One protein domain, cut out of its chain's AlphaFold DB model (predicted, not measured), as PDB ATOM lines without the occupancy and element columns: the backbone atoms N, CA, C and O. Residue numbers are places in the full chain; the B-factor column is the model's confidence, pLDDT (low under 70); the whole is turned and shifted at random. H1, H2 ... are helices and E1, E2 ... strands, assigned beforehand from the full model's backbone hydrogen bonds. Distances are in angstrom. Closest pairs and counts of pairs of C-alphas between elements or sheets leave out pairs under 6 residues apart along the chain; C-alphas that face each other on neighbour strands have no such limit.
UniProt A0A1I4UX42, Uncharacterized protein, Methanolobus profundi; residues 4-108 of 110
ATOM      1  N   THR A   4      34.061  37.540  47.365       96.44
ATOM      2  CA  THR A   4      35.067  37.017  46.437       96.44
ATOM      3  C   THR A   4      34.744  35.581  46.060       96.44
ATOM      4  O   THR A   4      34.223  34.816  46.871       96.44
ATOM      5  N   PHE A   5      35.053  35.203  44.826       96.56
ATOM      6  CA  PHE A   5      34.975  33.826  44.369       96.56
ATOM      7  C   PHE A   5      36.330  33.375  43.839       96.56
ATOM      8  O   PHE A   5      36.823  33.868  42.818       96.56
ATOM      9  N   ASP A   6      36.932  32.428  44.556       95.44
ATOM     10  CA  ASP A   6      38.237  31.863  44.225       95.44
ATOM     11  C   ASP A   6      39.293  32.978  44.038       95.44
ATOM     12  O   ASP A   6      39.975  33.092  43.023       95.44
ATOM     13  N   GLY A   7      39.318  33.917  44.990       93.75
ATOM     14  CA  GLY A   7      40.202  35.088  44.987       93.75
ATOM     15  C   GLY A   7      39.813  36.222  44.028       93.75
ATOM     16  O   GLY A   7      40.389  37.303  44.121       93.75
ATOM     17  N   SER A   8      38.836  36.032  43.136       95.50
ATOM     18  CA  SER A   8      38.338  37.101  42.259       95.50
ATOM     19  C   SER A   8      37.257  37.924  42.962       95.50
ATOM     20  O   SER A   8      36.339  37.329  43.529       95.50
ATOM     21  N   PRO A   9      37.317  39.266  42.932       95.00
ATOM     22  CA  PRO A   9      36.279  40.099  43.527       95.00
ATOM     23  C   PRO A   9      34.947  39.949  42.780       95.00
ATOM     24  O   PRO A   9      34.925  39.694  41.576       95.00
ATOM     25  N   VAL A  10      33.850  40.115  43.518       94.88
ATOM     26  CA  VAL A  10      32.488  40.209  42.987       94.88
ATOM     27  C   VAL A  10      31.873  41.505  43.517       94.88
ATOM     28  O   VAL A  10      31.627  41.644  44.717       94.88
ATOM     29  N   SER A  11      31.624  42.461  42.628       95.50
ATOM     30  CA  SER A  11      31.152  43.811  42.944       95.50
ATOM     31  C   SER A  11      29.650  43.821  43.232       95.50
ATOM     32  O   SER A  11      28.823  44.227  42.412       95.50
ATOM     33  N   VAL A  12      29.277  43.305  44.403       93.00
ATOM     34  CA  VAL A  12      27.878  43.151  44.814       93.00
ATOM     35  C   VAL A  12      27.280  44.464  45.324       93.00
ATOM     36  O   VAL A  12      27.859  45.143  46.167       93.00
ATOM     37  N   ILE A  13      26.071  44.777  44.855       92.06
ATOM     38  CA  ILE A  13      25.241  45.883  45.349       92.06
ATOM     39  C   ILE A  13      24.333  45.400  46.482       92.06
ATOM     40  O   ILE A  13      24.206  46.070  47.505       92.06
ATOM     41  N   ARG A  14      23.671  44.255  46.285       86.19
ATOM     42  CA  ARG A  14      22.723  43.681  47.245       86.19
ATOM     43  C   ARG A  14      22.537  42.181  47.043       86.19
ATOM     44  O   ARG A  14      22.705  41.666  45.936       86.19
ATOM     45  N   ASP A  15      22.107  41.525  48.111       79.88
ATOM     46  CA  ASP A  15      21.538  40.184  48.050       79.88
ATOM     47  C   ASP A  15      20.191  40.222  47.329       79.88
ATOM     48  O   ASP A  15      19.330  41.055  47.629       79.88
ATOM     49  N   THR A  16      19.974  39.287  46.412       67.62
ATOM     50  CA  THR A  16      18.613  38.938  46.005       67.62
ATOM     51  C   THR A  16      18.167  37.840  46.952       67.62
ATOM     52  O   THR A  16      18.614  36.714  46.785       67.62
ATOM     53  N   GLU A  17      17.407  38.220  47.980       57.62
ATOM     54  CA  GLU A  17      16.568  37.395  48.867       57.62
ATOM     55  C   GLU A  17      17.035  35.945  49.141       57.62
ATOM     56  O   GLU A  17      17.141  35.105  48.248       57.62
ATOM     57  N   ILE A  18      17.263  35.598  50.413       54.78
ATOM     58  CA  ILE A  18      17.652  34.233  50.798       54.78
ATOM     59  C   ILE A  18      16.501  33.265  50.476       54.78
ATOM     60  O   ILE A  18      15.549  33.137  51.244       54.78
ATOM     61  N   SER A  19      16.600  32.562  49.349       55.06
ATOM     62  CA  SER A  19      15.689  31.477  48.995       55.06
ATOM     63  C   SER A  19      16.162  30.184  49.653       55.06
ATOM     64  O   SER A  19      17.255  29.690  49.370       55.06
ATOM     65  N   VAL A  20      15.347  29.641  50.559       56.47
ATOM     66  CA  VAL A  20      15.556  28.305  51.123       56.47
ATOM     67  C   VAL A  20      14.936  27.300  50.158       56.47
ATOM     68  O   VAL A  20      13.758  26.968  50.260       56.47
ATOM     69  N   ASP A  21      15.728  26.848  49.190       62.38
ATOM     70  CA  ASP A  21      15.367  25.718  48.336       62.38
ATOM     71  C   ASP A  21      15.767  24.434  49.081       62.38
ATOM     72  O   ASP A  21      16.950  24.167  49.290       62.38
ATOM     73  N   SER A  22      14.791  23.670  49.571       65.25
ATOM     74  CA  SER A  22      15.035  22.330  50.111       65.25
ATOM     75  C   SER A  22      14.361  21.310  49.199       65.25
ATOM     76  O   SER A  22      13.179  21.480  48.880       65.25
ATOM     77  N   PRO A  23      15.063  20.240  48.783       68.12
ATOM     78  CA  PRO A  23      14.431  19.142  48.071       68.12
ATOM     79  C   PRO A  23      13.242  18.605  48.873       68.12
ATOM     80  O   PRO A  23      13.390  18.239  50.039       68.12
ATOM     81  N   PHE A  24      12.071  18.515  48.247       80.94
ATOM     82  CA  PHE A  24      10.888  17.938  48.873       80.94
ATOM     83  C   PHE A  24      10.211  16.914  47.967       80.94
ATOM     84  O   PHE A  24      10.300  16.968  46.742       80.94
ATOM     85  N   LYS A  25       9.531  15.955  48.594       82.88
ATOM     86  CA  LYS A  25       8.583  15.057  47.939       82.88
ATOM     87  C   LYS A  25       7.176  15.499  48.290       82.88
ATOM     88  O   LYS A  25       6.874  15.717  49.461       82.88
ATOM     89  N   GLU A  26       6.328  15.573  47.277       90.62
ATOM     90  CA  GLU A  26       4.905  15.845  47.428       90.62
ATOM     91  C   GLU A  26       4.097  14.607  47.037       90.62
ATOM     92  O   GLU A  26       4.423  13.900  46.081       90.62
ATOM     93  N   THR A  27       3.057  14.293  47.804       92.81
ATOM     94  CA  THR A  27       2.139  13.193  47.498       92.81
ATOM     95  C   THR A  27       0.727  13.560  47.918       92.81
ATOM     96  O   THR A  27       0.483  13.916  49.070       92.81
ATOM     97  N   THR A  28      -0.225  13.412  47.002       92.31
ATOM     98  CA  THR A  28      -1.648  13.546  47.318       92.31
ATOM     99  C   THR A  28      -2.160  12.240  47.917       92.31
ATOM    100  O   THR A  28      -2.099  11.184  47.287       92.31
ATOM    101  N   LEU A  29      -2.658  12.296  49.149       91.00
ATOM    102  CA  LEU A  29      -3.227  11.152  49.853       91.00
ATOM    103  C   LEU A  29      -4.630  10.827  49.324       91.00
ATOM    104  O   LEU A  29      -5.339  11.704  48.838       91.00
ATOM    105  N   LEU A  30      -5.085   9.586  49.529       85.25
ATOM    106  CA  LEU A  30      -6.458   9.157  49.204       85.25
ATOM    107  C   LEU A  30      -7.544  10.017  49.879       85.25
ATOM    108  O   LEU A  30      -8.662  10.099  49.389       85.25
ATOM    109  N   SER A  31      -7.210  10.681  50.990       90.69
ATOM    110  CA  SER A  31      -8.079  11.639  51.684       90.69
ATOM    111  C   SER A  31      -8.180  13.011  51.002       90.69
ATOM    112  O   SER A  31      -8.861  13.891  51.522       90.69
ATOM    113  N   GLY A  32      -7.470  13.227  49.889       88.81
ATOM    114  CA  GLY A  32      -7.346  14.519  49.208       88.81
ATOM    115  C   GLY A  32      -6.348  15.485  49.858       88.81
ATOM    116  O   GLY A  32      -6.183  16.599  49.374       88.81
ATOM    117  N   LYS A  33      -5.677  15.088  50.949       88.94
ATOM    118  CA  LYS A  33      -4.666  15.912  51.631       88.94
ATOM    119  C   LYS A  33      -3.305  15.817  50.945       88.94
ATOM    120  O   LYS A  33      -2.903  14.733  50.530       88.94
ATOM    121  N   THR A  34      -2.563  16.919  50.928       92.69
ATOM    122  CA  THR A  34      -1.164  16.941  50.486       92.69
ATOM    123  C   THR A  34      -0.239  16.527  51.628       92.69
ATOM    124  O   THR A  34      -0.275  17.105  52.715       92.69
ATOM    125  N   TYR A  35       0.592  15.521  51.382       90.12
ATOM    126  CA  TYR A  35       1.722  15.147  52.222       90.12
ATOM    127  C   TYR A  35       3.008  15.718  51.619       90.12
ATOM    128  O   TYR A  35       3.278  15.502  50.437       90.12
ATOM    129  N   ILE A  36       3.793  16.425  52.435       89.25
ATOM    130  CA  ILE A  36       5.097  16.977  52.053       89.25
ATOM    131  C   ILE A  36       6.169  16.376  52.960       89.25
ATOM    132  O   ILE A  36       6.061  16.437  54.185       89.25
ATOM    133  N   GLN A  37       7.222  15.841  52.350       85.44
ATOM    134  CA  GLN A  37       8.450  15.434  53.026       85.44
ATOM    135  C   GLN A  37       9.609  16.259  52.467       85.44
ATOM    136  O   GLN A  37      10.080  15.989  51.366       85.44
ATOM    137  N   ALA A  38      10.058  17.267  53.214       80.25
ATOM    138  CA  ALA A  38      11.219  18.079  52.861       80.25
ATOM    139  C   ALA A  38      12.507  17.502  53.470       80.25
ATOM    140  O   ALA A  38      12.475  16.924  54.560       80.25
ATOM    141  N   SER A  39      13.636  17.670  52.781       75.75
ATOM    142  CA  SER A  39      14.954  17.392  53.349       75.75
ATOM    143  C   SER A  39      15.280  18.426  54.438       75.75
ATOM    144  O   SER A  39      14.984  19.613  54.268       75.75
ATOM    145  N   PRO A  40      15.908  18.028  55.558       67.56
ATOM    146  CA  PRO A  40      16.485  18.993  56.493       67.56
ATOM    147  C   PRO A  40      17.715  19.708  55.904       67.56
ATOM    148  O   PRO A  40      18.141  20.733  56.434       67.56
ATOM    149  N   GLU A  41      18.292  19.183  54.820       64.25
ATOM    150  CA  GLU A  41      19.444  19.771  54.143       64.25
ATOM    151  C   GLU A  41      19.006  20.993  53.332       64.25
ATOM    152  O   GLU A  41      18.212  20.902  52.395       64.25
ATOM    153  N   GLN A  42      19.541  22.158  53.692       63.19
ATOM    154  CA  GLN A  42      19.348  23.372  52.912       63.19
ATOM    155  C   GLN A  42      20.255  23.325  51.685       63.19
ATOM    156  O   GLN A  42      21.474  23.177  51.809       63.19
ATOM    157  N   LYS A  43      19.683  23.503  50.493       69.81
ATOM    158  CA  LYS A  43      20.485  23.701  49.290       69.81
ATOM    159  C   LYS A  43      21.177  25.050  49.412       69.81
ATOM    160  O   LYS A  43      20.536  26.088  49.572       69.81
ATOM    161  N   PHE A  44      22.503  25.042  49.348       76.44
ATOM    162  CA  PHE A  44      23.254  26.286  49.304       76.44
ATOM    163  C   PHE A  44      22.974  26.981  47.970       76.44
ATOM    164  O   PHE A  44      23.417  26.516  46.917       76.44
ATOM    165  N   ALA A  45      22.237  28.085  48.030       82.62
ATOM    166  CA  ALA A  45      21.979  28.961  46.902       82.62
ATOM    167  C   ALA A  45      22.156  30.416  47.350       82.62
ATOM    168  O   ALA A  45      21.481  30.893  48.266       82.62
ATOM    169  N   ARG A  46      23.088  31.129  46.715       86.69
ATOM    170  CA  ARG A  46      23.307  32.565  46.940       86.69
ATOM    171  C   ARG A  46      23.239  33.284  45.612       86.69
ATOM    172  O   ARG A  46      23.959  32.909  44.696       86.69
ATOM    173  N   THR A  47      22.383  34.291  45.502       90.88
ATOM    174  CA  THR A  47      22.291  35.117  44.299       90.88
ATOM    175  C   THR A  47      22.482  36.575  44.676       90.88
ATOM    176  O   THR A  47      21.984  37.032  45.706       90.88
ATOM    177  N   PHE A  48      23.230  37.283  43.841       91.81
ATOM    178  CA  PHE A  48      23.593  38.671  44.059       91.81
ATOM    179  C   PHE A  48      23.288  39.503  42.820       91.81
ATOM    180  O   PHE A  48      23.491  39.061  41.684       91.81
ATOM    181  N   GLU A  49      22.846  40.734  43.056       93.31
ATOM    182  CA  GLU A  49      22.860  41.787  42.048       93.31
ATOM    183  C   GLU A  49      24.154  42.585  42.159       93.31
ATOM    184  O   GLU A  49      24.521  43.068  43.234       93.31
ATOM    185  N   CYS A  50      24.831  42.747  41.030       94.69
ATOM    186  CA  CYS A  50      26.166  43.312  40.958       94.69
ATOM    187  C   CYS A  50      26.230  44.500  39.994       94.69
ATOM    188  O   CYS A  50      25.470  44.580  39.023       94.69
ATOM    189  N   TYR A  51      27.181  45.397  40.251       95.38
ATOM    190  CA  TYR A  51      27.531  46.526  39.395       95.38
ATOM    191  C   TYR A  51      29.043  46.642  39.298       95.38
ATOM    192  O   TYR A  51      29.721  46.657  40.319       95.38
ATOM    193  N   THR A  52      29.565  46.775  38.083       95.31
ATOM    194  CA  THR A  52      30.997  46.979  37.862       95.31
ATOM    195  C   THR A  52      31.238  47.904  36.676       95.31
ATOM    196  O   THR A  52      30.489  47.900  35.698       95.31
ATOM    197  N   GLU A  53      32.303  48.695  36.760       95.25
ATOM    198  CA  GLU A  53      32.837  49.495  35.647       95.25
ATOM    199  C   GLU A  53      34.035  48.792  34.980       95.25
ATOM    200  O   GLU A  53      34.711  49.350  34.118       95.25
ATOM    201  N   VAL A  54      34.321  47.554  35.396       93.31
ATOM    202  CA  VAL A  54      35.498  46.788  34.995       93.31
ATOM    203  C   VAL A  54      35.041  45.513  34.291       93.31
ATOM    204  O   VAL A  54      34.780  44.489  34.919       93.31
ATOM    205  N   PHE A  55      34.968  45.541  32.956       90.81
ATOM    206  CA  PHE A  55      34.528  44.375  32.174       90.81
ATOM    207  C   PHE A  55      35.392  43.125  32.418       90.81
ATOM    208  O   PHE A  55      34.897  41.997  32.342       90.81
ATOM    209  N   SER A  56      36.674  43.303  32.767       94.19
ATOM    210  CA  SER A  56      37.555  42.174  33.069       94.19
ATOM    211  C   SER A  56      37.076  41.354  34.270       94.19
ATOM    212  O   SER A  56      37.302  40.145  34.289       94.19
ATOM    213  N   GLU A  57      36.357  41.957  35.222       94.38
ATOM    214  CA  GLU A  57      35.707  41.243  36.327       94.38
ATOM    215  C   GLU A  57      34.676  40.241  35.794       94.38
ATOM    216  O   GLU A  57      34.775  39.045  36.068       94.38
ATOM    217  N   ILE A  58      33.754  40.699  34.939       94.25
ATOM    218  CA  ILE A  58      32.735  39.846  34.310       94.25
ATOM    219  C   ILE A  58      33.404  38.740  33.496       94.25
ATOM    220  O   ILE A  58      33.041  37.575  33.639       94.25
ATOM    221  N   SER A  59      34.412  39.072  32.683       94.88
ATOM    222  CA  SER A  59      35.129  38.073  31.878       94.88
ATOM    223  C   SER A  59      35.846  37.020  32.734       94.88
ATOM    224  O   SER A  59      35.849  35.841  32.385       94.88
ATOM    225  N   THR A  60      36.380  37.421  33.894       95.94
ATOM    226  CA  THR A  60      37.022  36.511  34.850       95.94
ATOM    227  C   THR A  60      35.989  35.571  35.464       95.94
ATOM    228  O   THR A  60      36.213  34.365  35.510       95.94
ATOM    229  N   LEU A  61      34.831  36.093  35.881       95.75
ATOM    230  CA  LEU A  61      33.741  35.289  36.447       95.75
ATOM    231  C   LEU A  61      33.128  34.337  35.410       95.75
ATOM    232  O   LEU A  61      32.835  33.188  35.735       95.75
ATOM    233  N   LEU A  62      33.005  34.770  34.151       95.19
ATOM    234  CA  LEU A  62      32.601  33.906  33.038       95.19
ATOM    235  C   LEU A  62      33.576  32.738  32.836       95.19
ATOM    236  O   LEU A  62      33.141  31.610  32.612       95.19
ATOM    237  N   GLY A  63      34.882  32.979  32.977       94.62
ATOM    238  CA  GLY A  63      35.909  31.935  32.918       94.62
ATOM    239  C   GLY A  63      35.840  30.911  34.057       94.62
ATOM    240  O   GLY A  63      36.444  29.848  33.947       94.62
ATOM    241  N   LYS A  64      35.093  31.200  35.131       95.00
ATOM    242  CA  LYS A  64      34.942  30.329  36.307       95.00
ATOM    243  C   LYS A  64      33.572  29.643  36.402       95.00
ATOM    244  O   LYS A  64      33.277  28.998  37.409       95.00
ATOM    245  N   LEU A  65      32.719  29.767  35.382       94.06
ATOM    246  CA  LEU A  65      31.402  29.120  35.362       94.06
ATOM    247  C   LEU A  65      31.513  27.607  35.578       94.06
ATOM    248  O   LEU A  65      32.325  26.938  34.942       94.06
ATOM    249  N   GLY A  66      30.690  27.070  36.486       90.06
ATOM    250  CA  GLY A  66      30.641  25.639  36.809       90.06
ATOM    251  C   GLY A  66      31.910  25.051  37.439       90.06
ATOM    252  O   GLY A  66      31.900  23.881  37.811       90.06
ATOM    253  N   SER A  67      32.984  25.830  37.577       93.00
ATOM    254  CA  SER A  67      34.228  25.366  38.187       93.00
ATOM    255  C   SER A  67      34.127  25.453  39.710       93.00
ATOM    256  O   SER A  67      33.616  26.454  40.225       93.00
ATOM    257  N   PRO A  68      34.599  24.431  40.447       93.31
ATOM    258  CA  PRO A  68      34.594  24.466  41.898       93.31
ATOM    259  C   PRO A  68      35.584  25.518  42.406       93.31
ATOM    260  O   PRO A  68      36.709  25.623  41.922       93.31
ATOM    261  N   GLY A  69      35.169  26.272  43.415       94.31
ATOM    262  CA  GLY A  69      35.961  27.312  44.053       94.31
ATOM    263  C   GLY A  69      35.472  27.609  45.467       94.31
ATOM    264  O   GLY A  69      34.516  27.007  45.966       94.31
ATOM    265  N   THR A  70      36.145  28.549  46.126       95.19
ATOM    266  CA  THR A  70      35.731  29.040  47.447       95.19
ATOM    267  C   THR A  70      35.004  30.364  47.284       95.19
ATOM    268  O   THR A  70      35.579  31.324  46.772       95.19
ATOM    269  N   LEU A  71      33.747  30.421  47.717       94.19
ATOM    270  CA  LEU A  71      32.995  31.664  47.838       94.19
ATOM    271  C   LEU A  71      33.242  32.237  49.232       94.19
ATOM    272  O   LEU A  71      32.994  31.559  50.223       94.19
ATOM    273  N   VAL A  72      33.716  33.474  49.312       93.75
ATOM    274  CA  VAL A  72      33.874  34.199  50.576       93.75
ATOM    275  C   VAL A  72      32.881  35.346  50.593       93.75
ATOM    276  O   VAL A  72      32.861  36.143  49.656       93.75
ATOM    277  N   ILE A  73      32.069  35.423  51.644       91.56
ATOM    278  CA  ILE A  73      31.126  36.521  51.887       91.56
ATOM    279  C   ILE A  73      31.507  37.140  53.227       91.56
ATOM    280  O   ILE A  73      31.423  36.487  54.264       91.56
ATOM    281  N   ASP A  74      31.966  38.384  53.177       89.25
ATOM    282  CA  ASP A  74      32.583  39.153  54.255       89.25
ATOM    283  C   ASP A  74      33.780  38.429  54.898       89.25
ATOM    284  O   ASP A  74      34.928  38.729  54.575       89.25
ATOM    285  N   SER A  75      33.546  37.465  55.787       88.38
ATOM    286  CA  SER A  75      34.590  36.627  56.409       88.38
ATOM    287  C   SER A  75      34.255  35.133  56.418       88.38
ATOM    288  O   SER A  75      35.110  34.314  56.758       88.38
ATOM    289  N   ASP A  76      33.046  34.760  55.997       89.31
ATOM    290  CA  ASP A  76      32.614  33.370  55.943       89.31
ATOM    291  C   ASP A  76      33.064  32.727  54.634       89.31
ATOM    292  O   ASP A  76      32.783  33.231  53.543       89.31
ATOM    293  N   SER A  77      33.756  31.594  54.746       90.75
ATOM    294  CA  SER A  77      34.271  30.836  53.604       90.75
ATOM    295  C   SER A  77      33.418  29.601  53.325       90.75
ATOM    296  O   SER A  77      33.290  28.705  54.159       90.75
ATOM    297  N   TYR A  78      32.888  29.525  52.108       90.44
ATOM    298  CA  TYR A  78      32.075  28.429  51.599       90.44
ATOM    299  C   TYR A  78      32.861  27.681  50.516       90.44
ATOM    300  O   TYR A  78      33.046  28.164  49.399       90.44
ATOM    301  N   THR A  79      33.365  26.496  50.858       91.44
ATOM    302  CA  THR A  79      34.146  25.644  49.947       91.44
ATOM    303  C   THR A  79      33.257  24.852  48.991       91.44
ATOM    304  O   THR A  79      32.092  24.584  49.293       91.44
ATOM    305  N   SER A  80      33.824  24.418  47.861       91.06
ATOM    306  CA  SER A  80      33.126  23.625  46.834       91.06
ATOM    307  C   SER A  80      31.899  24.332  46.247       91.06
ATOM    308  O   SER A  80      30.928  23.688  45.844       91.06
ATOM    309  N   CYS A  81      31.933  25.662  46.206       92.69
ATOM    310  CA  CYS A  81      30.936  26.475  45.527       92.69
ATOM    311  C   CYS A  81      31.253  26.588  44.037       92.69
ATOM    312  O   CYS A  81      32.397  26.422  43.627       92.69
ATOM    313  N   TYR A  82      30.252  26.898  43.227       93.75
ATOM    314  CA  TYR A  82      30.424  27.135  41.795       93.75
ATOM    315  C   TYR A  82      29.454  28.212  41.322       93.75
ATOM    316  O   TYR A  82      28.367  28.365  41.885       93.75
ATOM    317  N   ILE A  83      29.831  28.943  40.272       94.69
ATOM    318  CA  ILE A  83      28.926  29.899  39.627       94.69
ATOM    319  C   ILE A  83      27.951  29.122  38.742       94.69
ATOM    320  O   ILE A  83      28.368  28.373  37.853       94.69
ATOM    321  N   VAL A  84      26.656  29.308  38.980       92.38
ATOM    322  CA  VAL A  84      25.572  28.669  38.231       92.38
ATOM    323  C   VAL A  84      25.396  29.396  36.891       92.38
ATOM    324  O   VAL A  84      25.084  30.588  36.888       92.38
ATOM    325  N   PRO A  85      25.574  28.723  35.740       88.31
ATOM    326  CA  PRO A  85      25.245  29.316  34.451       88.31
ATOM    327  C   PRO A  85      23.716  29.419  34.268       88.31
ATOM    328  O   PRO A  85      22.982  28.541  34.725       88.31
ATOM    329  N   PRO A  86      23.211  30.435  33.543       89.69
ATOM    330  CA  PRO A  86      23.963  31.497  32.874       89.69
ATOM    331  C   PRO A  86      24.252  32.707  33.784       89.69
ATOM    332  O   PRO A  86      23.380  33.146  34.530       89.69
ATOM    333  N   LEU A  87      25.427  33.330  33.620       88.81
ATOM    334  CA  LEU A  87      25.696  34.678  34.138       88.81
ATOM    335  C   LEU A  87      25.179  35.701  33.123       88.81
ATOM    336  O   LEU A  87      25.673  35.782  31.998       88.81
ATOM    337  N   LYS A  88      24.159  36.468  33.513       87.31
ATOM    338  CA  LYS A  88      23.528  37.482  32.657       87.31
ATOM    339  C   LYS A  88      24.049  38.862  33.036       87.31
ATOM    340  O   LYS A  88      23.930  39.250  34.195       87.31
ATOM    341  N   TYR A  89      24.560  39.609  32.061       93.00
ATOM    342  CA  TYR A  89      25.009  40.989  32.234       93.00
ATOM    343  C   TYR A  89      24.376  41.916  31.191       93.00
ATOM    344  O   TYR A  89      23.975  41.479  30.112       93.00
ATOM    345  N   LYS A  90      24.280  43.202  31.523       93.25
ATOM    346  CA  LYS A  90      23.816  44.275  30.636       93.25
ATOM    347  C   LYS A  90      24.604  45.552  30.904       93.25
ATOM    348  O   LYS A  90      24.933  45.841  32.056       93.25
ATOM    349  N   GLU A  91      24.862  46.335  29.863       92.94
ATOM    350  CA  GLU A  91      25.307  47.720  30.044       92.94
ATOM    351  C   GLU A  91      24.128  48.594  30.478       92.94
ATOM    352  O   GLU A  91      23.015  48.437  29.974       92.94
ATOM    353  N   LEU A  92      24.360  49.514  31.415       89.19
ATOM    354  CA  LEU A  92      23.337  50.480  31.839       89.19
ATOM    355  C   LEU A  92      22.983  51.453  30.715       89.19
ATOM    356  O   LEU A  92      21.818  51.766  30.490       89.19
ATOM    357  N   ILE A  93      24.017  51.933  30.030       89.50
ATOM    358  CA  ILE A  93      23.939  52.797  28.858       89.50
ATOM    359  C   ILE A  93      24.951  52.236  27.866       89.50
ATOM    360  O   ILE A  93      26.108  52.022  28.233       89.50
ATOM    361  N   MET A  94      24.525  51.988  26.631       88.19
ATOM    362  CA  MET A  94      25.391  51.431  25.592       88.19
ATOM    363  C   MET A  94      26.645  52.299  25.407       88.19
ATOM    364  O   MET A  94      26.537  53.506  25.189       88.19
ATOM    365  N   GLY A  95      27.825  51.690  25.518       87.31
ATOM    366  CA  GLY A  95      29.123  52.361  25.403       87.31
ATOM    367  C   GLY A  95      29.603  53.067  26.676       87.31
ATOM    368  O   GLY A  95      30.663  53.684  26.656       87.31
ATOM    369  N   SER A  96      28.866  52.982  27.789       90.56
ATOM    370  CA  SER A  96      29.285  53.601  29.060       90.56
ATOM    371  C   SER A  96      30.375  52.829  29.802       90.56
ATOM    372  O   SER A  96      30.975  53.382  30.720       90.56
ATOM    373  N   GLY A  97      30.589  51.551  29.466       91.12
ATOM    374  CA  GLY A  97      31.471  50.660  30.225       91.12
ATOM    375  C   GLY A  97      30.951  50.327  31.631       91.12
ATOM    376  O   GLY A  97      31.695  49.795  32.449       91.12
ATOM    377  N   LYS A  98      29.685  50.649  31.928       93.75
ATOM    378  CA  LYS A  98      29.039  50.401  33.223       93.75
ATOM    379  C   LYS A  98      28.082  49.230  33.100       93.75
ATOM    380  O   LYS A  98      27.092  49.305  32.367       93.75
ATOM    381  N   TYR A  99      28.354  48.170  33.844       95.00
ATOM    382  CA  TYR A  99      27.650  46.904  33.737       95.00
ATOM    383  C   TYR A  99      26.856  46.609  34.999       95.00
ATOM    384  O   TYR A  99      27.309  46.851  36.114       95.00
ATOM    385  N   THR A 100      25.685  46.014  34.813       95.62
ATOM    386  CA  THR A 100      24.959  45.321  35.880       95.62
ATOM    387  C   THR A 100      24.820  43.860  35.505       95.62
ATOM    388  O   THR A 100      24.634  43.536  34.329       95.62
ATOM    389  N   TYR A 101      24.930  42.977  36.485       94.38
ATOM    390  CA  TYR A 101      24.798  41.545  36.259       94.38
ATOM    391  C   TYR A 101      24.219  40.848  37.480       94.38
ATOM    392  O   TYR A 101      24.263  41.367  38.595       94.38
ATOM    393  N   THR A 102      23.656  39.668  37.248       93.50
ATOM    394  CA  THR A 102      23.176  38.785  38.309       93.50
ATOM    395  C   THR A 102      24.031  37.535  38.309       93.50
ATOM    396  O   THR A 102      24.232  36.918  37.257       93.50
ATOM    397  N   ILE A 103      24.537  37.171  39.483       92.81
ATOM    398  CA  ILE A 103      25.377  35.992  39.670       92.81
ATOM    399  C   ILE A 103      24.786  35.102  40.755       92.81
ATOM    400  O   ILE A 103      24.439  35.575  41.835       92.81
ATOM    401  N   SER A 104      24.679  33.810  40.452       92.50
ATOM    402  CA  SER A 104      24.171  32.791  41.367       92.50
ATOM    403  C   SER A 104      25.265  31.779  41.676       92.50
ATOM    404  O   SER A 104      26.018  31.376  40.791       92.50
ATOM    405  N   PHE A 105      25.317  31.332  42.922       91.38
ATOM    406  CA  PHE A 105      26.247  30.333  43.418       91.38
ATOM    407  C   PHE A 105      25.487  29.123  43.943       91.38
ATOM    408  O   PHE A 105      24.548  29.269  44.726       91.38
ATOM    409  N   GLY A 106      25.926  27.943  43.522       89.19
ATOM    410  CA  GLY A 106      25.563  26.666  44.125       89.19
ATOM    411  C   GLY A 106      26.728  26.113  44.942       89.19
ATOM    412  O   GLY A 106      27.827  26.675  44.937       89.19
ATOM    413  N   ARG A 107      26.505  24.995  45.633       87.88
ATOM    414  CA  ARG A 107      27.562  24.226  46.302       87.88
ATOM    415  C   ARG A 107      27.432  22.759  45.945       87.88
ATOM    416  O   ARG A 107      26.330  22.219  45.980       87.88
ATOM    417  N   HIS A 108      28.550  22.119  45.623       82.19
ATOM    418  CA  HIS A 108      28.594  20.667  45.549       82.19
ATOM    419  C   HIS A 108      28.426  20.107  46.961       82.19
ATOM    420  O   HIS A 108      29.257  20.353  47.837       82.19
TER     421      HIS A 108
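What this domain is: This is residues 4 to 108 of the 110 residues of an uncharacterized protein of Methanolobus profundi (UniProt A0A1I4UX42). A strongly twisted antiparallel sheet, built round the long strand E9, makes the body, with one short helix, H1, over it; a two-strand hairpin, E3 and E4, reaches far out from this body as an arm and makes the longest axis. On one side of E9 lies E5 with E2 beyond it; on the other side are E8 and E7, and E7 bends sharply into a hairpin with E6. The printed part has 105 residues with nine named strands and one named helix, in the order E1 E2 E3 E4 E5 H1 E6 E7 E8 E9, and is mostly strand. It is loose, with a radius of gyration of the C-alphas of 17.6 A and spans of 61 by 30 by 22 A.

How they stand to each other: E1, residues 8 to 10, pairs with no named strand and runs on into E2, residues 12 to 15, at 62 degrees. E3, residues 24 to 28, and E4, residues 34 to 38, form a hairpin apart from the other named elements; N 25 and O 37 are 2.8 A apart, within hydrogen-bond range. E5, residues 45 to 52, has E2 on one side, antiparallel, with N 13 and O 49 at 2.8 A. H1, residues 55 to 62, has every O i to N i+4 pair within hydrogen-bond range. The closest C-alphas of E1 and H1 are those of Pro 9 and Glu 57, 7.3 A apart. E6, residues 69 to 73, is near E1 and forms a hairpin with E7, residues 76 to 83, with N 71 and O 78 at 2.9 A. E7 bends by 87 degrees at residue 80. E8, residues 88 to 91, forms a hairpin with E9, residues 99 to 107, with N 90 and O 100 at 2.8 A. E5 lies on one side of E9, with N 105 and O 46 at 2.7 A, and E7 and E8 on the other side; N 82 and O 106 are 3.0 A apart. H1 is on this branched sheet at a height of 9.0 A, over E9 and along it at 24 degrees on the local plane; 2 of its C-alphas fall on E5, only just too few to be over E5 too.

Where its parts are: E1 begins at C-alpha 8 (38.338, 37.101, 42.259) and is 6.7 A long; E2 is 7.7 A. E3 measures 13.4 A and E4 12.7 A, E4 beginning at C-alpha 34 (-1.164, 16.941, 50.486). E5 measures 22.1 A, H1 10.7 A, E6 13.0 A, E7 17.1 A and E8 10.7 A. E9 measures 25.9 A and ends at C-alpha 107 (27.562, 24.226, 46.302).

The domain as a whole: The two C-alphas farthest apart are those of Ser 31 and Gly 95, 61.1 A. The printed part has no cut, and no link is long. Mean pLDDT of the printed part is 87.9; residues 16 to 23 and 40 to 43 are under 70.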